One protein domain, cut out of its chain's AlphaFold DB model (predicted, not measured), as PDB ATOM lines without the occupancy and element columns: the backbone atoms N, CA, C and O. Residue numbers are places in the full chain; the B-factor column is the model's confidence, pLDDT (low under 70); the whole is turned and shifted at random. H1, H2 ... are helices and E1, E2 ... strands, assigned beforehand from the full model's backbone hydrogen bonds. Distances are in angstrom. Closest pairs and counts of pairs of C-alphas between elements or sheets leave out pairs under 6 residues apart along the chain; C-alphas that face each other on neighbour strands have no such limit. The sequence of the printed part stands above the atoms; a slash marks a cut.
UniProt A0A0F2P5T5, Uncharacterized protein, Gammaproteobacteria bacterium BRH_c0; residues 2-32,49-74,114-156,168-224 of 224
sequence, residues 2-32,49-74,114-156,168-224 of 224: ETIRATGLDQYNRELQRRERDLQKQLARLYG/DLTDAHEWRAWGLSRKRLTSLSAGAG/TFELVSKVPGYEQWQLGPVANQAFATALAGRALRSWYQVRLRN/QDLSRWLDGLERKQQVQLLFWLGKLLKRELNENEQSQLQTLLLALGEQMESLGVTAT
ATOM      1  N   GLU A   2     107.301 166.583 157.167       69.75
ATOM      2  CA  GLU A   2     108.471 165.874 156.618       69.75
ATOM      3  C   GLU A   2     108.112 164.762 155.614       69.75
ATOM      4  O   GLU A   2     108.695 164.687 154.536       69.75
ATOM      5  N   THR A   3     107.070 163.976 155.895       76.69
ATOM      6  CA  THR A   3     106.572 162.911 155.003       76.69
ATOM      7  C   THR A   3     105.990 163.440 153.689       76.69
ATOM      8  O   THR A   3     106.239 162.872 152.627       76.69
ATOM      9  N   ILE A   4     105.257 164.558 153.736       74.94
ATOM     10  CA  ILE A   4     104.687 165.228 152.554       74.94
ATOM     11  C   ILE A   4     105.813 165.767 151.665       74.94
ATOM     12  O   ILE A   4     105.797 165.562 150.453       74.94
ATOM     13  N   ARG A   5     106.830 166.386 152.279       72.12
ATOM     14  CA  ARG A   5     108.023 166.878 151.584       72.12
ATOM     15  C   ARG A   5     108.776 165.742 150.888       72.12
ATOM     16  O   ARG A   5     109.065 165.845 149.700       72.12
ATOM     17  N   ALA A   6     109.060 164.655 151.605       75.69
ATOM     18  CA  ALA A   6     109.755 163.494 151.049       75.69
ATOM     19  C   ALA A   6     108.980 162.883 149.869       75.69
ATOM     20  O   ALA A   6     109.549 162.639 148.809       75.69
ATOM     21  N   THR A   7     107.662 162.734 150.020       81.06
ATOM     22  CA  THR A   7     106.784 162.205 148.966       81.06
ATOM     23  C   THR A   7     106.762 163.110 147.732       81.06
ATOM     24  O   THR A   7     106.829 162.621 146.606       81.06
ATOM     25  N   GLY A   8     106.696 164.431 147.920       78.31
ATOM     26  CA  GLY A   8     106.713 165.387 146.813       78.31
ATOM     27  C   GLY A   8     108.045 165.411 146.057       78.31
ATOM     28  O   GLY A   8     108.041 165.457 144.828       78.31
ATOM     29  N   LEU A   9     109.179 165.317 146.762       77.75
ATOM     30  CA  LEU A   9     110.506 165.231 146.131       77.75
ATOM     31  C   LEU A   9     110.661 163.944 145.326       77.75
ATOM     32  O   LEU A   9     111.120 163.982 144.190       77.75
ATOM     33  N   ASP A  10     110.211 162.820 145.876       79.94
ATOM     34  CA  ASP A  10     110.234 161.524 145.204       79.94
ATOM     35  C   ASP A  10     109.347 161.511 143.940       79.94
ATOM     36  O   ASP A  10     109.759 161.046 142.875       79.94
ATOM     37  N   GLN A  11     108.149 162.107 143.999       78.81
ATOM     38  CA  GLN A  11     107.305 162.302 142.814       78.81
ATOM     39  C   GLN A  11     107.976 163.187 141.756       78.81
ATOM     40  O   GLN A  11     107.988 162.823 140.579       78.81
ATOM     41  N   TYR A  12     108.559 164.314 142.167       77.88
ATOM     42  CA  TYR A  12     109.254 165.224 141.262       77.88
ATOM     43  C   TYR A  12     110.471 164.559 140.606       77.88
ATOM     44  O   TYR A  12     110.641 164.630 139.390       77.88
ATOM     45  N   ASN A  13     111.265 163.830 141.388       79.38
ATOM     46  CA  ASN A  13     112.405 163.068 140.900       79.38
ATOM     47  C   ASN A  13     111.986 162.017 139.854       79.38
ATOM     48  O   ASN A  13     112.582 161.933 138.780       79.38
ATOM     49  N   ARG A  14     110.910 161.259 140.111       78.94
ATOM     50  CA  ARG A  14     110.363 160.297 139.135       78.94
ATOM     51  C   ARG A  14     109.943 160.954 137.823       78.94
ATOM     52  O   ARG A  14     110.136 160.361 136.759       78.94
ATOM     53  N   GLU A  15     109.356 162.144 137.891       79.62
ATOM     54  CA  GLU A  15     108.943 162.899 136.710       79.62
ATOM     55  C   GLU A  15     110.153 163.426 135.924       79.62
ATOM     56  O   GLU A  15     110.194 163.291 134.701       79.62
ATOM     57  N   LEU A  16     111.191 163.928 136.606       78.75
ATOM     58  CA  LEU A  16     112.456 164.305 135.963       78.75
ATOM     59  C   LEU A  16     113.099 163.118 135.238       78.75
ATOM     60  O   LEU A  16     113.473 163.233 134.071       78.75
ATOM     61  N   GLN A  17     113.164 161.957 135.893       77.19
ATOM     62  CA  GLN A  17     113.683 160.741 135.268       77.19
ATOM     63  C   GLN A  17     112.834 160.295 134.071       77.19
ATOM     64  O   GLN A  17     113.361 159.766 133.094       77.19
ATOM     65  N   ARG A  18     111.505 160.469 134.131       79.44
ATOM     66  CA  ARG A  18     110.611 160.157 133.008       79.44
ATOM     67  C   ARG A  18     110.935 161.031 131.802       79.44
ATOM     68  O   ARG A  18     111.155 160.489 130.724       79.44
ATOM     69  N   ARG A  19     111.044 162.344 132.008       81.69
ATOM     70  CA  ARG A  19     111.385 163.313 130.956       81.69
ATOM     71  C   ARG A  19     112.752 163.047 130.343       81.69
ATOM     72  O   ARG A  19     112.893 163.114 129.126       81.69
ATOM     73  N   GLU A  20     113.735 162.688 131.162       77.38
ATOM     74  CA  GLU A  20     115.052 162.290 130.667       77.38
ATOM     75  C   GLU A  20     114.974 161.045 129.772       77.38
ATOM     76  O   GLU A  20     115.502 161.057 128.661       77.38
ATOM     77  N   ARG A  21     114.259 159.994 130.199       79.44
ATOM     78  CA  ARG A  21     114.056 158.791 129.371       79.44
ATOM     79  C   ARG A  21     113.319 159.097 128.068       79.44
ATOM     80  O   ARG A  21     113.602 158.482 127.042       79.44
ATOM     81  N   ASP A  22     112.365 160.018 128.094       80.00
ATOM     82  CA  ASP A  22     111.623 160.399 126.895       80.00
ATOM     83  C   ASP A  22     112.499 161.196 125.921       80.00
ATOM     84  O   ASP A  22     112.482 160.899 124.726       80.00
ATOM     85  N   LEU A  23     113.340 162.110 126.418       81.44
ATOM     86  CA  LEU A  23     114.372 162.782 125.621       81.44
ATOM     87  C   LEU A  23     115.320 161.763 124.975       81.44
ATOM     88  O   LEU A  23     115.565 161.807 123.773       81.44
ATOM     89  N   GLN A  24     115.818 160.812 125.760       79.19
ATOM     90  CA  GLN A  24     116.700 159.739 125.304       79.19
ATOM     91  C   GLN A  24     116.078 158.906 124.174       79.19
ATOM     92  O   GLN A  24     116.732 158.641 123.163       79.19
ATOM     93  N   LYS A  25     114.794 158.541 124.294       79.88
ATOM     94  CA  LYS A  25     114.044 157.844 123.234       79.88
ATOM     95  C   LYS A  25     113.849 158.710 121.992       79.88
ATOM     96  O   LYS A  25     113.930 158.195 120.879       79.88
ATOM     97  N   GLN A  26     113.560 159.998 122.162       80.56
ATOM     98  CA  GLN A  26     113.392 160.929 121.042       80.56
ATOM     99  C   GLN A  26     114.698 161.096 120.265       80.56
ATOM    100  O   GLN A  26     114.695 160.943 119.047       80.56
ATOM    101  N   LEU A  27     115.814 161.310 120.968       80.69
ATOM    102  CA  LEU A  27     117.149 161.356 120.376       80.69
ATOM    103  C   LEU A  27     117.465 160.053 119.641       80.69
ATOM    104  O   LEU A  27     117.854 160.078 118.479       80.69
ATOM    105  N   ALA A  28     117.220 158.906 120.273       80.81
ATOM    106  CA  ALA A  28     117.436 157.610 119.647       80.81
ATOM    107  C   ALA A  28     116.649 157.461 118.337       80.81
ATOM    108  O   ALA A  28     117.213 157.066 117.323       80.81
ATOM    109  N   ARG A  29     115.364 157.838 118.321       81.12
ATOM    110  CA  ARG A  29     114.534 157.820 117.103       81.12
ATOM    111  C   ARG A  29     115.054 158.769 116.027       81.12
ATOM    112  O   ARG A  29     115.099 158.365 114.871       81.12
ATOM    113  N   LEU A  30     115.458 159.983 116.405       82.56
ATOM    114  CA  LEU A  30     115.993 160.987 115.480       82.56
ATOM    115  C   LEU A  30     117.246 160.477 114.750       82.56
ATOM    116  O   LEU A  30     117.414 160.745 113.566       82.56
ATOM    117  N   TYR A  31     118.075 159.694 115.440       77.31
ATOM    118  CA  TYR A  31     119.287 159.078 114.892       77.31
ATOM    119  C   TYR A  31     119.075 157.636 114.380       77.31
ATOM    120  O   TYR A  31     120.036 156.936 114.083       77.31
ATOM    121  N   GLY A  32     117.828 157.158 114.258       82.12
ATOM    122  CA  GLY A  32     117.528 155.840 113.676       82.12
ATOM    123  C   GLY A  32     117.772 154.629 114.593       82.12
ATOM    124  O   GLY A  32     117.790 153.491 114.133       82.12
ATOM    125  N   ASP A  49     118.764 160.070 142.206       68.19
ATOM    126  CA  ASP A  49     118.198 161.289 142.789       68.19
ATOM    127  C   ASP A  49     118.638 162.544 142.023       68.19
ATOM    128  O   ASP A  49     119.708 163.110 142.243       68.19
ATOM    129  N   LEU A  50     117.779 162.991 141.107       63.81
ATOM    130  CA  LEU A  50     117.938 164.232 140.349       63.81
ATOM    131  C   LEU A  50     117.558 165.468 141.161       63.81
ATOM    132  O   LEU A  50     117.663 166.578 140.643       63.81
ATOM    133  N   THR A  51     117.119 165.296 142.409       61.44
ATOM    134  CA  THR A  51     116.796 166.383 143.337       61.44
ATOM    135  C   THR A  51     117.908 166.649 144.350       61.44
ATOM    136  O   THR A  51     117.860 167.656 145.062       61.44
ATOM    137  N   ASP A  52     118.948 165.810 144.365       70.50
ATOM    138  CA  ASP A  52     120.100 165.979 145.242       70.50
ATOM    139  C   ASP A  52     121.011 167.127 144.769       70.50
ATOM    140  O   ASP A  52     121.694 167.081 143.741       70.50
ATOM    141  N   ALA A  53     121.078 168.175 145.590       65.44
ATOM    142  CA  ALA A  53     121.936 169.325 145.353       65.44
ATOM    143  C   ALA A  53     123.441 169.002 145.405       65.44
ATOM    144  O   ALA A  53     124.249 169.811 144.935       65.44
ATOM    145  N   HIS A  54     123.851 167.881 146.008       62.28
ATOM    146  CA  HIS A  54     125.221 167.375 145.934       62.28
ATOM    147  C   HIS A  54     125.537 166.851 144.531       62.28
ATOM    148  O   HIS A  54     126.555 167.234 143.951       62.28
ATOM    149  N   GLU A  55     124.621 166.087 143.943       64.94
ATOM    150  CA  GLU A  55     124.747 165.550 142.587       64.94
ATOM    151  C   GLU A  55     124.778 166.659 141.533       64.94
ATOM    152  O   GLU A  55     125.609 166.630 140.625       64.94
ATOM    153  N   TRP A  56     123.990 167.727 141.684       67.06
ATOM    154  CA  TRP A  56     124.075 168.855 140.743       67.06
ATOM    155  C   TRP A  56     125.434 169.543 140.737       67.06
ATOM    156  O   TRP A  56     125.801 170.145 139.735       67.06
ATOM    157  N   ARG A  57     126.194 169.476 141.835       61.41
ATOM    158  CA  ARG A  57     127.570 169.995 141.867       61.41
ATOM    159  C   ARG A  57     128.557 169.051 141.192       61.41
ATOM    160  O   ARG A  57     129.582 169.533 140.731       61.41
ATOM    161  N   ALA A  58     128.259 167.751 141.140       56.94
ATOM    162  CA  ALA A  58     129.057 166.771 140.407       56.94
ATOM    163  C   ALA A  58     128.866 166.908 138.886       56.94
ATOM    164  O   ALA A  58     129.822 166.756 138.132       56.94
ATOM    165  N   TRP A  59     127.647 167.245 138.453       56.31
ATOM    166  CA  TRP A  59     127.297 167.542 137.055       56.31
ATOM    167  C   TRP A  59     127.567 168.994 136.642       56.31
ATOM    168  O   TRP A  59     127.704 169.315 135.460       56.31
ATOM    169  N   GLY A  60     127.576 169.891 137.622       60.09
ATOM    170  CA  GLY A  60     127.682 171.324 137.442       60.09
ATOM    171  C   GLY A  60     129.123 171.814 137.443       60.09
ATOM    172  O   GLY A  60     130.038 171.216 138.001       60.09
ATOM    173  N   LEU A  61     129.308 172.978 136.834       60.69
ATOM    174  CA  LEU A  61     130.543 173.747 136.926       60.69
ATOM    175  C   LEU A  61     130.925 173.955 138.400       60.69
ATOM    176  O   LEU A  61     130.050 174.146 139.250       60.69
ATOM    177  N   SER A  62     132.230 173.986 138.701       67.00
ATOM    178  CA  SER A  62     132.705 174.302 140.056       67.00
ATOM    179  C   SER A  62     132.021 175.571 140.573       67.00
ATOM    180  O   SER A  62     131.787 176.499 139.796       67.00
ATOM    181  N   ARG A  63     131.706 175.652 141.877       64.19
ATOM    182  CA  ARG A  63     130.989 176.817 142.450       64.19
ATOM    183  C   ARG A  63     131.602 178.146 141.996       64.19
ATOM    184  O   ARG A  63     130.876 179.037 141.582       64.19
ATOM    185  N   LYS A  64     132.937 178.238 141.989       62.75
ATOM    186  CA  LYS A  64     133.681 179.414 141.512       62.75
ATOM    187  C   LYS A  64     133.403 179.723 140.037       62.75
ATOM    188  O   LYS A  64     133.148 180.876 139.701       62.75
ATOM    189  N   ARG A  65     133.426 178.713 139.161       68.50
ATOM    190  CA  ARG A  65     133.164 178.873 137.723       68.50
ATOM    191  C   ARG A  65     131.704 179.225 137.456       68.50
ATOM    192  O   ARG A  65     131.453 180.146 136.686       68.50
ATOM    193  N   LEU A  66     130.762 178.576 138.144       66.06
ATOM    194  CA  LEU A  66     129.342 178.904 138.051       66.06
ATOM    195  C   LEU A  66     129.090 180.349 138.480       66.06
ATOM    196  O   LEU A  66     128.525 181.093 137.694       66.06
ATOM    197  N   THR A  67     129.570 180.775 139.655       64.44
ATOM    198  CA  THR A  67     129.422 182.160 140.135       64.44
ATOM    199  C   THR A  67     130.063 183.168 139.181       64.44
ATOM    200  O   THR A  67     129.473 184.204 138.885       64.44
ATOM    201  N   SER A  68     131.256 182.863 138.663       65.50
ATOM    202  CA  SER A  68     131.988 183.744 137.750       65.50
ATOM    203  C   SER A  68     131.292 183.902 136.394       65.50
ATOM    204  O   SER A  68     131.277 184.995 135.830       65.50
ATOM    205  N   LEU A  69     130.695 182.832 135.866       64.38
ATOM    206  CA  LEU A  69     129.949 182.881 134.610       64.38
ATOM    207  C   LEU A  69     128.534 183.447 134.800       64.38
ATOM    208  O   LEU A  69     128.083 184.240 133.979       64.38
ATOM    209  N   SER A  70     127.854 183.111 135.901       61.34
ATOM    210  CA  SER A  70     126.512 183.619 136.206       61.34
ATOM    211  C   SER A  70     126.514 185.119 136.506       61.34
ATOM    212  O   SER A  70     125.561 185.808 136.154       61.34
ATOM    213  N   ALA A  71     127.587 185.642 137.112       57.53
ATOM    214  CA  ALA A  71     127.765 187.082 137.299       57.53
ATOM    215  C   ALA A  71     127.831 187.825 135.953       57.53
ATOM    216  O   ALA A  71     127.205 188.869 135.802       57.53
ATOM    217  N   GLY A  72     128.514 187.252 134.952       50.62
ATOM    218  CA  GLY A  72     128.524 187.791 133.588       50.62
ATOM    219  C   GLY A  72     127.171 187.665 132.877       50.62
ATOM    220  O   GLY A  72     126.791 188.546 132.113       50.62
ATOM    221  N   ALA A  73     126.418 186.597 133.160       53.56
ATOM    222  CA  ALA A  73     125.113 186.336 132.548       53.56
ATOM    223  C   ALA A  73     124.040 187.339 133.006       53.56
ATOM    224  O   ALA A  73     123.156 187.686 132.228       53.56
ATOM    225  N   GLY A  74     124.136 187.850 134.239       43.38
ATOM    226  CA  GLY A  74     123.199 188.840 134.785       43.38
ATOM    227  C   GLY A  74     123.161 190.178 134.033       43.38
ATOM    228  O   GLY A  74     122.177 190.899 134.148       43.38
ATOM    229  N   THR A 114     111.620 174.682 146.520       60.72
ATOM    230  CA  THR A 114     110.758 175.235 147.571       60.72
ATOM    231  C   THR A 114     109.406 174.531 147.528       60.72
ATOM    232  O   THR A 114     108.858 174.327 146.451       60.72
ATOM    233  N   PHE A 115     108.871 174.129 148.682       59.88
ATOM    234  CA  PHE A 115     107.492 173.645 148.782       59.88
ATOM    235  C   PHE A 115     106.570 174.826 149.066       59.88
ATOM    236  O   PHE A 115     106.732 175.508 150.078       59.88
ATOM    237  N   GLU A 116     105.605 175.048 148.184       59.16
ATOM    238  CA  GLU A 116     104.625 176.123 148.275       59.16
ATOM    239  C   GLU A 116     103.235 175.543 148.559       59.16
ATOM    240  O   GLU A 116     102.843 174.511 148.007       59.16
ATOM    241  N   LEU A 117     102.486 176.190 149.454       60.81
ATOM    242  CA  LEU A 117     101.091 175.848 149.723       60.81
ATOM    243  C   LEU A 117     100.214 176.525 148.665       60.81
ATOM    244  O   LEU A 117     100.141 177.749 148.612       60.81
ATOM    245  N   VAL A 118      99.537 175.724 147.845       58.75
ATOM    246  CA  VAL A 118      98.727 176.199 146.711       58.75
ATOM    247  C   VAL A 118      97.270 176.428 147.104       58.75
ATOM    248  O   VAL A 118      96.587 177.250 146.502       58.75
ATOM    249  N   SER A 119      96.782 175.736 148.136       52.09
ATOM    250  CA  SER A 119      95.410 175.895 148.620       52.09
ATOM    251  C   SER A 119      95.343 175.823 150.138       52.09
ATOM    252  O   SER A 119      95.948 174.945 150.751       52.09
ATOM    253  N   LYS A 120      94.582 176.750 150.728       53.94
ATOM    254  CA  LYS A 120      94.289 176.838 152.165       53.94
ATOM    255  C   LYS A 120      92.779 176.743 152.403       53.94
ATOM    256  O   LYS A 120      92.192 177.568 153.100       53.94
ATOM    257  N   VAL A 121      92.129 175.777 151.760       55.91
ATOM    258  CA  VAL A 121      90.729 175.453 152.055       55.91
ATOM    259  C   VAL A 121      90.719 174.543 153.291       55.91
ATOM    260  O   VAL A 121      91.471 173.570 153.316       55.91
ATOM    261  N   PRO A 122      89.916 174.819 154.336       52.12
ATOM    262  CA  PRO A 122      89.834 173.947 155.508       52.12
ATOM    263  C   PRO A 122      89.477 172.508 155.098       52.12
ATOM    264  O   PRO A 122      88.428 172.278 154.505       52.12
ATOM    265  N   GLY A 123      90.366 171.549 155.374       53.81
ATOM    266  CA  GLY A 123      90.222 170.145 154.954       53.81
ATOM    267  C   GLY A 123      90.831 169.788 153.586       53.81
ATOM    268  O   GLY A 123      90.881 168.611 153.248       53.81
ATOM    269  N   TYR A 124      91.338 170.767 152.831       46.78
ATOM    270  CA  TYR A 124      92.043 170.593 151.555       46.78
ATOM    271  C   TYR A 124      93.298 171.479 151.525       46.78
ATOM    272  O   TYR A 124      93.278 172.618 151.052       46.78
ATOM    273  N   GLU A 125      94.412 170.938 152.022       55.38
ATOM    274  CA  GLU A 125      95.736 171.549 151.886       55.38
ATOM    275  C   GLU A 125      96.495 170.873 150.739       55.38
ATOM    276  O   GLU A 125      96.838 169.691 150.817       55.38
ATOM    277  N   GLN A 126      96.757 171.618 149.663       58.50
ATOM    278  CA  GLN A 126      97.537 171.131 148.523       58.50
ATOM    279  C   GLN A 126      98.911 171.796 148.514       58.50
ATOM    280  O   GLN A 126      99.016 173.021 148.458       58.50
ATOM    281  N   TRP A 127      99.958 170.976 148.536       62.34
ATOM    282  CA  TRP A 127     101.349 171.409 148.446       62.34
ATOM    283  C   TRP A 127     101.881 171.168 147.032       62.34
ATOM    284  O   TRP A 127     101.635 170.111 146.450       62.34
ATOM    285  N   GLN A 128     102.629 172.126 146.493       60.94
ATOM    286  CA  GLN A 128     103.325 172.014 145.215       60.94
ATOM    287  C   GLN A 128     104.819 172.252 145.415       60.94
ATOM    288  O   GLN A 128     105.232 173.063 146.241       60.94
ATOM    289  N   LEU A 129     105.639 171.543 144.644       62.69
ATOM    290  CA  LEU A 129     107.046 171.884 144.504       62.69
ATOM    291  C   LEU A 129     107.165 173.041 143.504       62.69
ATOM    292  O   LEU A 129     106.783 172.895 142.342       62.69
ATOM    293  N   GLY A 130     107.638 174.189 143.976       56.00
ATOM    294  CA  GLY A 130     107.765 175.417 143.203       56.00
ATOM    295  C   GLY A 130     108.843 175.350 142.113       56.00
ATOM    296  O   GLY A 130     109.626 174.394 142.047       56.00
ATOM    297  N   PRO A 131     108.900 176.376 141.246       54.09
ATOM    298  CA  PRO A 131     109.823 176.422 140.121       54.09
ATOM    299  C   PRO A 131     111.279 176.362 140.588       54.09
ATOM    300  O   PRO A 131     111.717 177.100 141.473       54.09
ATOM    301  N   VAL A 132     112.055 175.482 139.958       61.38
ATOM    302  CA  VAL A 132     113.466 175.291 140.296       61.38
ATOM    303  C   VAL A 132     114.267 176.436 139.697       61.38
ATOM    304  O   VAL A 132     114.616 176.414 138.525       61.38
ATOM    305  N   ALA A 133     114.568 177.461 140.491       57.66
ATOM    306  CA  ALA A 133     115.330 178.627 140.032       57.66
ATOM    307  C   ALA A 133     116.858 178.435 140.127       57.66
ATOM    308  O   ALA A 133     117.627 179.381 139.931       57.66
ATOM    309  N   ASN A 134     117.326 177.231 140.472       70.88
ATOM    310  CA  ASN A 134     118.735 176.985 140.748       70.88
ATOM    311  C   ASN A 134     119.552 176.781 139.458       70.88
ATOM    312  O   ASN A 134     119.377 175.809 138.728       70.88
ATOM    313  N   GLN A 135     120.526 177.660 139.225       72.62
ATOM    314  CA  GLN A 135     121.418 177.587 138.065       72.62
ATOM    315  C   GLN A 135     122.251 176.294 138.005       72.62
ATOM    316  O   GLN A 135     122.519 175.785 136.918       72.62
ATOM    317  N   ALA A 136     122.676 175.753 139.150       70.56
ATOM    318  CA  ALA A 136     123.415 174.492 139.203       70.56
ATOM    319  C   ALA A 136     122.529 173.318 138.776       70.56
ATOM    320  O   ALA A 136     122.995 172.460 138.034       70.56
ATOM    321  N   PHE A 137     121.248 173.331 139.156       74.56
ATOM    322  CA  PHE A 137     120.265 172.375 138.648       74.56
ATOM    323  C   PHE A 137     120.078 172.504 137.129       74.56
ATOM    324  O   PHE A 137     120.182 171.503 136.424       74.56
ATOM    325  N   ALA A 138     119.906 173.731 136.612       77.06
ATOM    326  CA  ALA A 138     119.820 174.004 135.166       77.06
ATOM    327  C   ALA A 138     121.003 173.399 134.407       77.06
ATOM    328  O   ALA A 138     120.853 172.712 133.400       77.06
ATOM    329  N   THR A 139     122.196 173.673 134.931       74.69
ATOM    330  CA  THR A 139     123.468 173.255 134.350       74.69
ATOM    331  C   THR A 139     123.608 171.735 134.404       74.69
ATOM    332  O   THR A 139     124.033 171.132 133.424       74.69
ATOM    333  N   ALA A 140     123.205 171.107 135.512       76.50
ATOM    334  CA  ALA A 140     123.230 169.660 135.659       76.50
ATOM    335  C   ALA A 140     122.290 168.970 134.661       76.50
ATOM    336  O   ALA A 140     122.716 168.057 133.954       76.50
ATOM    337  N   LEU A 141     121.044 169.438 134.540       77.62
ATOM    338  CA  LEU A 141     120.076 168.885 133.592       77.62
ATOM    339  C   LEU A 141     120.540 169.068 132.138       77.62
ATOM    340  O   LEU A 141     120.484 168.125 131.350       77.62
ATOM    341  N   ALA A 142     121.074 170.246 131.803       78.62
ATOM    342  CA  ALA A 142     121.654 170.512 130.490       78.62
ATOM    343  C   ALA A 142     122.843 169.590 130.188       78.62
ATOM    344  O   ALA A 142     122.916 169.030 129.099       78.62
ATOM    345  N   GLY A 143     123.741 169.376 131.153       76.25
ATOM    346  CA  GLY A 143     124.870 168.456 131.008       76.25
ATOM    347  C   GLY A 143     124.425 167.021 130.729       76.25
ATOM    348  O   GLY A 143     124.979 166.368 129.847       76.25
ATOM    349  N   ARG A 144     123.377 166.550 131.416       78.62
ATOM    350  CA  ARG A 144     122.789 165.216 131.197       78.62
ATOM    351  C   ARG A 144     122.122 165.085 129.826       78.62
ATOM    352  O   ARG A 144     122.323 164.078 129.144       78.62
ATOM    353  N   ALA A 145     121.389 166.109 129.389       80.69
ATOM    354  CA  ALA A 145     120.774 166.157 128.063       80.69
ATOM    355  C   ALA A 145     121.827 166.173 126.941       80.69
ATOM    356  O   ALA A 145     121.755 165.374 126.010       80.69
ATOM    357  N   LEU A 146     122.847 167.026 127.068       78.25
ATOM    358  CA  LEU A 146     123.965 167.135 126.128       78.25
ATOM    359  C   LEU A 146     124.776 165.846 126.045       78.25
ATOM    360  O   LEU A 146     125.127 165.402 124.955       78.25
ATOM    361  N   ARG A 147     125.019 165.202 127.188       77.25
ATOM    362  CA  ARG A 147     125.634 163.879 127.231       77.25
ATOM    363  C   ARG A 147     124.788 162.841 126.518       77.25
ATOM    364  O   ARG A 147     125.334 162.068 125.739       77.25
ATOM    365  N   SER A 148     123.477 162.850 126.744       77.12
ATOM    366  CA  SER A 148     122.582 161.909 126.078       77.12
ATOM    367  C   SER A 148     122.617 162.095 124.556       77.12
ATOM    368  O   SER A 148     122.721 161.130 123.803       77.12
ATOM    369  N   TRP A 149     122.610 163.346 124.095       80.12
ATOM    370  CA  TRP A 149     122.768 163.676 122.681       80.12
ATOM    371  C   TRP A 149     124.113 163.202 122.116       80.12
ATOM    372  O   TRP A 149     124.143 162.531 121.085       80.12
ATOM    373  N   TYR A 150     125.212 163.477 122.818       76.94
ATOM    374  CA  TYR A 150     126.552 163.064 122.405       76.94
ATOM    375  C   TYR A 150     126.699 161.539 122.305       76.94
ATOM    376  O   TYR A 150     127.248 161.033 121.327       76.94
ATOM    377  N   GLN A 151     126.153 160.792 123.271       77.44
ATOM    378  CA  GLN A 151     126.168 159.322 123.273       77.44
ATOM    379  C   GLN A 151     125.446 158.728 122.065       77.44
ATOM    380  O   GLN A 151     125.941 157.775 121.463       77.44
ATOM    381  N   VAL A 152     124.297 159.298 121.700       78.00
ATOM    382  CA  VAL A 152     123.537 158.860 120.524       78.00
ATOM    383  C   VAL A 152     124.277 159.222 119.239       78.00
ATOM    384  O   VAL A 152     124.385 158.381 118.354       78.00
ATOM    385  N   ARG A 153     124.848 160.430 119.150       76.50
ATOM    386  CA  ARG A 153     125.609 160.887 117.975       76.50
ATOM    387  C   ARG A 153     126.850 160.029 117.704       76.50
ATOM    388  O   ARG A 153     127.144 159.748 116.549       76.50
ATOM    389  N   LEU A 154     127.575 159.609 118.745       73.50
ATOM    390  CA  LEU A 154     128.769 158.762 118.612       73.50
ATOM    391  C   LEU A 154     128.465 157.294 118.294       73.50
ATOM    392  O   LEU A 154     129.387 156.513 118.032       73.50
ATOM    393  N   ARG A 155     127.197 156.880 118.343       69.12
ATOM    394  CA  ARG A 155     126.834 155.497 118.073       69.12
ATOM    395  C   ARG A 155     126.982 155.205 116.584       69.12
ATOM    396  O   ARG A 155     126.117 155.498 115.769       69.12
ATOM    397  N   ASN A 156     128.078 154.550 116.231       60.03
ATOM    398  CA  ASN A 156     128.210 153.907 114.934       60.03
ATOM    399  C   ASN A 156     127.413 152.589 114.960       60.03
ATOM    400  O   ASN A 156     127.516 151.843 115.936       60.03
ATOM    401  N   GLN A 168     131.710 164.852 134.463       56.91
ATOM    402  CA  GLN A 168     132.268 166.207 134.338       56.91
ATOM    403  C   GLN A 168     132.389 166.743 132.897       56.91
ATOM    404  O   GLN A 168     133.113 167.713 132.653       56.91
ATOM    405  N   ASP A 169     131.705 166.133 131.929       66.94
ATOM    406  CA  ASP A 169     131.930 166.430 130.511       66.94
ATOM    407  C   ASP A 169     131.483 167.844 130.101       66.94
ATOM    408  O   ASP A 169     132.173 168.500 129.323       66.94
ATOM    409  N   LEU A 170     130.418 168.389 130.703       71.06
ATOM    410  CA  LEU A 170     129.936 169.738 130.374       71.06
ATOM    411  C   LEU A 170     130.982 170.826 130.643       71.06
ATOM    412  O   LEU A 170     131.135 171.749 129.847       71.06
ATOM    413  N   SER A 171     131.719 170.727 131.752       74.31
ATOM    414  CA  SER A 171     132.779 171.688 132.074       74.31
ATOM    415  C   SER A 171     133.854 171.705 130.988       74.31
ATOM    416  O   SER A 171     134.287 172.784 130.585       74.31
ATOM    417  N   ARG A 172     134.240 170.513 130.511       77.12
ATOM    418  CA  ARG A 172     135.250 170.325 129.464       77.12
ATOM    419  C   ARG A 172     134.758 170.825 128.111       77.12
ATOM    420  O   ARG A 172     135.482 171.552 127.447       77.12
ATOM    421  N   TRP A 173     133.517 170.517 127.734       78.62
ATOM    422  CA  TRP A 173     132.919 171.039 126.501       78.62
ATOM    423  C   TRP A 173     132.828 172.565 126.514       78.62
ATOM    424  O   TRP A 173     133.094 173.214 125.508       78.62
ATOM    425  N   LEU A 174     132.522 173.154 127.674       80.44
ATOM    426  CA  LEU A 174     132.502 174.604 127.835       80.44
ATOM    427  C   LEU A 174     133.888 175.242 127.707       80.44
ATOM    428  O   LEU A 174     133.962 176.382 127.268       80.44
ATOM    429  N   ASP A 175     134.970 174.547 128.070       83.12
ATOM    430  CA  ASP A 175     136.335 175.077 127.916       83.12
ATOM    431  C   ASP A 175     136.730 175.289 126.447       83.12
ATOM    432  O   ASP A 175     137.552 176.159 126.171       83.12
ATOM    433  N   GLY A 176     136.103 174.566 125.513       80.81
ATOM    434  CA  GLY A 176     136.275 174.780 124.074       80.81
ATOM    435  C   GLY A 176     135.507 175.984 123.514       80.81
ATOM    436  O   GLY A 176     135.741 176.381 122.377       80.81
ATOM    437  N   LEU A 177     134.587 176.574 124.284       83.94
ATOM    438  CA  LEU A 177     133.838 177.763 123.878       83.94
ATOM    439  C   LEU A 177     134.521 179.043 124.359       83.94
ATOM    440  O   LEU A 177     135.109 179.088 125.443       83.94
ATOM    441  N   GLU A 178     134.344 180.134 123.612       86.56
ATOM    442  CA  GLU A 178     134.766 181.451 124.079       86.56
ATOM    443  C   GLU A 178     134.050 181.827 125.378       86.56
ATOM    444  O   GLU A 178     132.878 181.503 125.600       86.56
ATOM    445  N   ARG A 179     134.711 182.619 126.227       81.56
ATOM    446  CA  ARG A 179     134.137 183.055 127.506       81.56
ATOM    447  C   ARG A 179     132.757 183.703 127.346       81.56
ATOM    448  O   ARG A 179     131.879 183.478 128.177       81.56
ATOM    449  N   LYS A 180     132.549 184.478 126.276       81.06
ATOM    450  CA  LYS A 180     131.258 185.101 125.951       81.06
ATOM    451  C   LYS A 180     130.178 184.049 125.674       81.06
ATOM    452  O   LYS A 180     129.088 184.153 126.228       81.06
ATOM    453  N   GLN A 181     130.491 183.024 124.885       84.38
ATOM    454  CA  GLN A 181     129.581 181.921 124.557       84.38
ATOM    455  C   GLN A 181     129.237 181.080 125.793       84.38
ATOM    456  O   GLN A 181     128.070 180.755 126.004       84.38
ATOM    457  N   GLN A 182     130.215 180.805 126.666       84.50
ATOM    458  CA  GLN A 182     129.978 180.114 127.945       84.50
ATOM    459  C   GLN A 182     128.959 180.870 128.816       84.50
ATOM    460  O   GLN A 182     128.063 180.270 129.412       84.50
ATOM    461  N   VAL A 183     129.086 182.200 128.877       80.19
ATOM    462  CA  VAL A 183     128.164 183.067 129.622       80.19
ATOM    463  C   VAL A 183     126.775 183.084 128.974       80.19
ATOM    464  O   VAL A 183     125.785 182.933 129.691       80.19
ATOM    465  N   GLN A 184     126.688 183.204 127.642       83.19
ATOM    466  CA  GLN A 184     125.411 183.173 126.913       83.19
ATOM    467  C   GLN A 184     124.674 181.849 127.117       83.19
ATOM    468  O   GLN A 184     123.478 181.856 127.395       83.19
ATOM    469  N   LEU A 185     125.376 180.715 127.046       82.88
ATOM    470  CA  LEU A 185     124.764 179.407 127.258       82.88
ATOM    471  C   LEU A 185     124.126 179.324 128.648       82.88
ATOM    472  O   LEU A 185     122.957 178.973 128.779       82.88
ATOM    473  N   LEU A 186     124.866 179.705 129.692       79.94
ATOM    474  CA  LEU A 186     124.351 179.678 131.061       79.94
ATOM    475  C   LEU A 186     123.195 180.656 131.268       79.94
ATOM    476  O   LEU A 186     122.246 180.324 131.982       79.94
ATOM    477  N   PHE A 187     123.240 181.827 130.633       80.75
ATOM    478  CA  PHE A 187     122.120 182.763 130.627       80.75
ATOM    479  C   PHE A 187     120.854 182.113 130.053       80.75
ATOM    480  O   PHE A 187     119.807 182.129 130.705       80.75
ATOM    481  N   TRP A 188     120.953 181.489 128.875       81.38
ATOM    482  CA  TRP A 188     119.818 180.833 128.224       81.38
ATOM    483  C   TRP A 188     119.289 179.640 129.018       81.38
ATOM    484  O   TRP A 188     118.077 179.517 129.166       81.38
ATOM    485  N   LEU A 189     120.163 178.823 129.613       78.38
ATOM    486  CA  LEU A 189     119.755 177.723 130.495       78.38
ATOM    487  C   LEU A 189     118.988 178.224 131.726       78.38
ATOM    488  O   LEU A 189     117.944 177.677 132.077       78.38
ATOM    489  N   GLY A 190     119.466 179.298 132.359       75.31
ATOM    490  CA  GLY A 190     118.773 179.909 133.496       75.31
ATOM    491  C   GLY A 190     117.433 180.542 133.108       75.31
ATOM    492  O   GLY A 190     116.510 180.602 133.921       75.31
ATOM    493  N   LYS A 191     117.309 181.006 131.862       77.75
ATOM    494  CA  LYS A 191     116.083 181.589 131.313       77.75
ATOM    495  C   LYS A 191     115.055 180.523 130.930       77.75
ATOM    496  O   LYS A 191     113.892 180.698 131.277       77.75
ATOM    497  N   LEU A 192     115.502 179.406 130.346       74.62
ATOM    498  CA  LEU A 192     114.691 178.220 130.038       74.62
ATOM    499  C   LEU A 192     114.001 177.631 131.271       74.62
ATOM    500  O   LEU A 192     112.869 177.175 131.176       74.62
ATOM    501  N   LEU A 193     114.651 177.680 132.439       71.25
ATOM    502  CA  LEU A 193     114.030 177.239 133.695       71.25
ATOM    503  C   LEU A 193     112.854 178.115 134.144       71.25
ATOM    504  O   LEU A 193     112.040 177.676 134.948       71.25
ATOM    505  N   LYS A 194     112.792 179.366 133.679       69.31
ATOM    506  CA  LYS A 194     111.787 180.349 134.107       69.31
ATOM    507  C   LYS A 194     110.675 180.522 133.085       69.31
ATOM    508  O   LYS A 194     109.541 180.796 133.463       69.31
ATOM    509  N   ARG A 195     111.016 180.455 131.797       72.81
ATOM    510  CA  ARG A 195     110.075 180.598 130.689       72.81
ATOM    511  C   ARG A 195     110.614 179.971 129.414       72.81
ATOM    512  O   ARG A 195     111.822 179.866 129.219       72.81
ATOM    513  N   GLU A 196     109.699 179.679 128.503       66.69
ATOM    514  CA  GLU A 196     110.041 179.322 127.133       66.69
ATOM    515  C   GLU A 196     110.808 180.460 126.446       66.69
ATOM    516  O   GLU A 196     110.603 181.651 126.725       66.69
ATOM    517  N   LEU A 197     111.724 180.077 125.560       76.69
ATOM    518  CA  LEU A 197     112.469 180.999 124.713       76.69
ATOM    519  C   LEU A 197     111.631 181.343 123.479       76.69
ATOM    520  O   LEU A 197     110.973 180.466 122.925       76.69
ATOM    521  N   ASN A 198     111.668 182.596 123.028       82.62
ATOM    522  CA  ASN A 198     111.078 182.961 121.735       82.62
ATOM    523  C   ASN A 198     111.956 182.470 120.566       82.62
ATOM    524  O   ASN A 198     113.086 182.041 120.782       82.62
ATOM    525  N   GLU A 199     111.468 182.564 119.330       78.75
ATOM    526  CA  GLU A 199     112.168 182.052 118.138       78.75
ATOM    527  C   GLU A 199     113.610 182.573 117.994       78.75
ATOM    528  O   GLU A 199     114.528 181.810 117.697       78.75
ATOM    529  N   ASN A 200     113.839 183.860 118.267       81.12
ATOM    530  CA  ASN A 200     115.174 184.454 118.200       81.12
ATOM    531  C   ASN A 200     116.097 183.903 119.301       81.12
ATOM    532  O   ASN A 200     117.237 183.525 119.050       81.12
ATOM    533  N   GLU A 201     115.594 183.812 120.531       82.94
ATOM    534  CA  GLU A 201     116.331 183.254 121.668       82.94
ATOM    535  C   GLU A 201     116.652 181.763 121.461       82.94
ATOM    536  O   GLU A 201     117.750 181.313 121.794       82.94
ATOM    537  N   GLN A 202     115.721 181.004 120.871       80.88
ATOM    538  CA  GLN A 202     115.932 179.610 120.479       80.88
ATOM    539  C   GLN A 202     117.026 179.491 119.416       80.88
ATOM    540  O   GLN A 202     117.928 178.671 119.575       80.88
ATOM    541  N   SER A 203     116.991 180.336 118.381       79.38
ATOM    542  CA  SER A 203     118.015 180.378 117.330       79.38
ATOM    543  C   SER A 203     119.410 180.657 117.904       79.38
ATOM    544  O   SER A 203     120.374 179.952 117.610       79.38
ATOM    545  N   GLN A 204     119.524 181.615 118.828       83.50
ATOM    546  CA  GLN A 204     120.794 181.922 119.495       83.50
ATOM    547  C   GLN A 204     121.307 180.755 120.344       83.50
ATOM    548  O   GLN A 204     122.498 180.434 120.306       83.50
ATOM    549  N   LEU A 205     120.422 180.099 121.101       83.19
ATOM    550  CA  LEU A 205     120.787 178.906 121.859       83.19
ATOM    551  C   LEU A 205     121.223 177.768 120.926       83.19
ATOM    552  O   LEU A 205     122.208 177.093 121.211       83.19
ATOM    553  N   GLN A 206     120.535 177.579 119.802       81.44
ATOM    554  CA  GLN A 206     120.878 176.567 118.810       81.44
ATOM    555  C   GLN A 206     122.286 176.785 118.243       81.44
ATOM    556  O   GLN A 206     123.060 175.833 118.181       81.44
ATOM    557  N   THR A 207     122.656 178.021 117.900       85.75
ATOM    558  CA  THR A 207     124.018 178.348 117.441       85.75
ATOM    559  C   THR A 207     125.076 177.963 118.478       85.75
ATOM    560  O   THR A 207     126.116 177.404 118.130       85.75
ATOM    561  N   LEU A 208     124.802 178.190 119.767       84.75
ATOM    562  CA  LEU A 208     125.703 177.778 120.850       84.75
ATOM    563  C   LEU A 208     125.784 176.254 120.989       84.75
ATOM    564  O   LEU A 208     126.867 175.726 121.236       84.75
ATOM    565  N   LEU A 209     124.665 175.542 120.825       83.75
ATOM    566  CA  LEU A 209     124.629 174.078 120.862       83.75
ATOM    567  C   LEU A 209     125.393 173.454 119.689       83.75
ATOM    568  O   LEU A 209     126.084 172.458 119.887       83.75
ATOM    569  N   LEU A 210     125.324 174.056 118.497       83.69
ATOM    570  CA  LEU A 210     126.119 173.644 117.337       83.69
ATOM    571  C   LEU A 210     127.615 173.835 117.602       83.69
ATOM    572  O   LEU A 210     128.380 172.885 117.463       83.69
ATOM    573  N   ALA A 211     128.019 175.016 118.082       84.31
ATOM    574  CA  ALA A 211     129.411 175.281 118.449       84.31
ATOM    575  C   ALA A 211     129.922 174.301 119.520       84.31
ATOM    576  O   ALA A 211     131.044 173.807 119.439       84.31
ATOM    577  N   LEU A 212     129.087 173.977 120.509       82.12
ATOM    578  CA  LEU A 212     129.408 172.987 121.534       82.12
ATOM    579  C   LEU A 212     129.526 171.571 120.940       82.12
ATOM    580  O   LEU A 212     130.410 170.817 121.335       82.12
ATOM    581  N   GLY A 213     128.681 171.230 119.966       80.06
ATOM    582  CA  GLY A 213     128.736 169.976 119.220       80.06
ATOM    583  C   GLY A 213     130.031 169.774 118.434       80.06
ATOM    584  O   GLY A 213     130.520 168.648 118.393       80.06
ATOM    585  N   GLU A 214     130.592 170.830 117.847       81.31
ATOM    586  CA  GLU A 214     131.912 170.798 117.190       81.31
ATOM    587  C   GLU A 214     133.036 170.557 118.217       81.31
ATOM    588  O   GLU A 214     133.930 169.735 118.013       81.31
ATOM    589  N   GLN A 215     132.959 171.208 119.385       80.06
ATOM    590  CA  GLN A 215     133.940 171.011 120.464       80.06
ATOM    591  C   GLN A 215     133.885 169.606 121.075       80.06
ATOM    592  O   GLN A 215     134.896 169.054 121.505       80.06
ATOM    593  N   MET A 216     132.706 168.995 121.121       77.19
ATOM    594  CA  MET A 216     132.562 167.607 121.559       77.19
ATOM    595  C   MET A 216     133.291 166.620 120.636       77.19
ATOM    596  O   MET A 216     133.802 165.603 121.112       77.19
ATOM    597  N   GLU A 217     133.347 166.894 119.331       70.81
ATOM    598  CA  GLU A 217     134.080 166.059 118.373       70.81
ATOM    599  C   GLU A 217     135.588 166.241 118.505       70.81
ATOM    600  O   GLU A 217     136.308 165.245 118.587       70.81
ATOM    601  N   SER A 218     136.062 167.485 118.630       69.06
ATOM    602  CA  SER A 218     137.492 167.767 118.810       69.06
ATOM    603  C   SER A 218     138.068 167.074 120.054       69.06
ATOM    604  O   SER A 218     139.177 166.541 120.020       69.06
ATOM    605  N   LEU A 219     137.284 167.005 121.134       63.06
ATOM    606  CA  LEU A 219     137.654 166.317 122.372       63.06
ATOM    607  C   LEU A 219     137.489 164.789 122.276       63.06
ATOM    608  O   LEU A 219     138.296 164.053 122.844       63.06
ATOM    609  N   GLY A 220     136.489 164.296 121.541       54.59
ATOM    610  CA  GLY A 220     136.233 162.861 121.355       54.59
ATOM    611  C   GLY A 220     137.294 162.133 120.528       54.59
ATOM    612  O   GLY A 220     137.569 160.962 120.782       54.59
ATOM    613  N   VAL A 221     137.942 162.829 119.588       45.94
ATOM    614  CA  VAL A 221     139.030 162.273 118.757       45.94
ATOM    615  C   VAL A 221     140.295 161.964 119.575       45.94
ATOM    616  O   VAL A 221     141.109 161.149 119.156       45.94
ATOM    617  N   THR A 222     140.456 162.548 120.768       36.22
ATOM    618  CA  THR A 222     141.654 162.339 121.609       36.22
ATOM    619  C   THR A 222     141.586 161.133 122.553       36.22
ATOM    620  O   THR A 222     142.576 160.831 123.216       36.22
ATOM    621  N   ALA A 223     140.458 160.420 122.612       32.91
ATOM    622  CA  ALA A 223     140.307 159.198 123.403       32.91
ATOM    623  C   ALA A 223     140.422 157.949 122.509       32.91
ATOM    624  O   ALA A 223     139.449 157.221 122.304       32.91
ATOM    625  N   THR A 224     141.613 157.728 121.956       32.19
ATOM    626  CA  THR A 224     142.043 156.439 121.381       32.19
ATOM    627  C   THR A 224     143.154 155.850 122.217       32.19
ATOM    628  O   THR A 224     144.088 156.621 122.533       32.19
TER     629      THR A 224
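This is residues 2 to 32, 49 to 74, 114 to 156 and 168 to 224 of the 224 residues of an uncharacterized protein of Gammaproteobacteria bacterium BRH_c0 (UniProt A0A0F2P5T5). Look for a knot of crossed helices round H4, with a two-stranded hairpin, E1 and E2, reaching away from it at one end. The long helix H1 runs along one side, its residues 4 to 12 near the hairpin and its residues 20 to 28 on H4; H2, H5 and H6 also pack on H4, while H3 and H7 pack on H6. The 157 printed residues hold seven named helices and two named strands, in the order H1 H2 H3 E1 E2 H4 H5 H6 H7, mostly helix, with one antiparallel sheet, E1 - E2. The whole is only just compact, close to loose, with a radius of gyration of the C-alphas of 17.7 A, and elongated, spanning 62 by 38 by 33 A.

Start at C-alpha 115, at (107.492, 173.645, 148.782), where strand E1, residues 115 to 121, begins; E2, residues 124 to 129, follows it. Find C-alpha 2 at (108.471, 165.874, 156.618); from there H1 runs 42.1 A to residue 30. H4, residues 135 to 153, is 26.5 A long. H2 is residues 53 to 59, H3 residues 63 to 73 and H5 residues 169 to 175. H6, residues 179 to 192, measures 20.2 A, and H7, residues 199 to 220, runs 30.9 A to C-alpha 220 at (136.233, 162.861, 121.355).

In the hairpin E1 and E2, look for N 116 and O 128, within hydrogen-bond range at 2.8 A. The closest C-alphas of H1 and E2, Gly 8 and Leu 129, are 6.9 A apart. H1 touches H4, the hub, at a shallow tilt of 31 degrees, closest at the C-alphas of Ala 28 and Val 152, 6.3 A. H2 touches H4 at C-alphas 59 and 140, 4.8 A. H5 touches H4 about perpendicular, at 79 degrees, with C-alphas 143 and 170 closest at 5.3 A. H6 touches H4 at C-alphas 190 and 135, 5.8 A. H3 touches H6 at C-alphas 73 and 187, the closest of the two helices, 5.0 A apart, and H7 touches H6 with C-alphas 208 and 185 closest at 6.7 A. H1 and H7 are apart. Every O i to N i+4 pair is within hydrogen-bond range in H1, H4, H5, H6 and H7; H2 has 2 of 3 and H3 6 of 7.

The C-alphas farthest apart, Pro 122 and Thr 224, are 64.8 A apart. Three cuts leave out residues 33 to 48, 75 to 113 and 157 to 167, with C-alpha gaps of 29.6, 22.4 and 23.3 A. Of the links printed whole, none is long. Mean pLDDT of the printed part is 71.4; look for values under 70 at, among others, residues 53 to 74, 114 to 133 and 218 to 224.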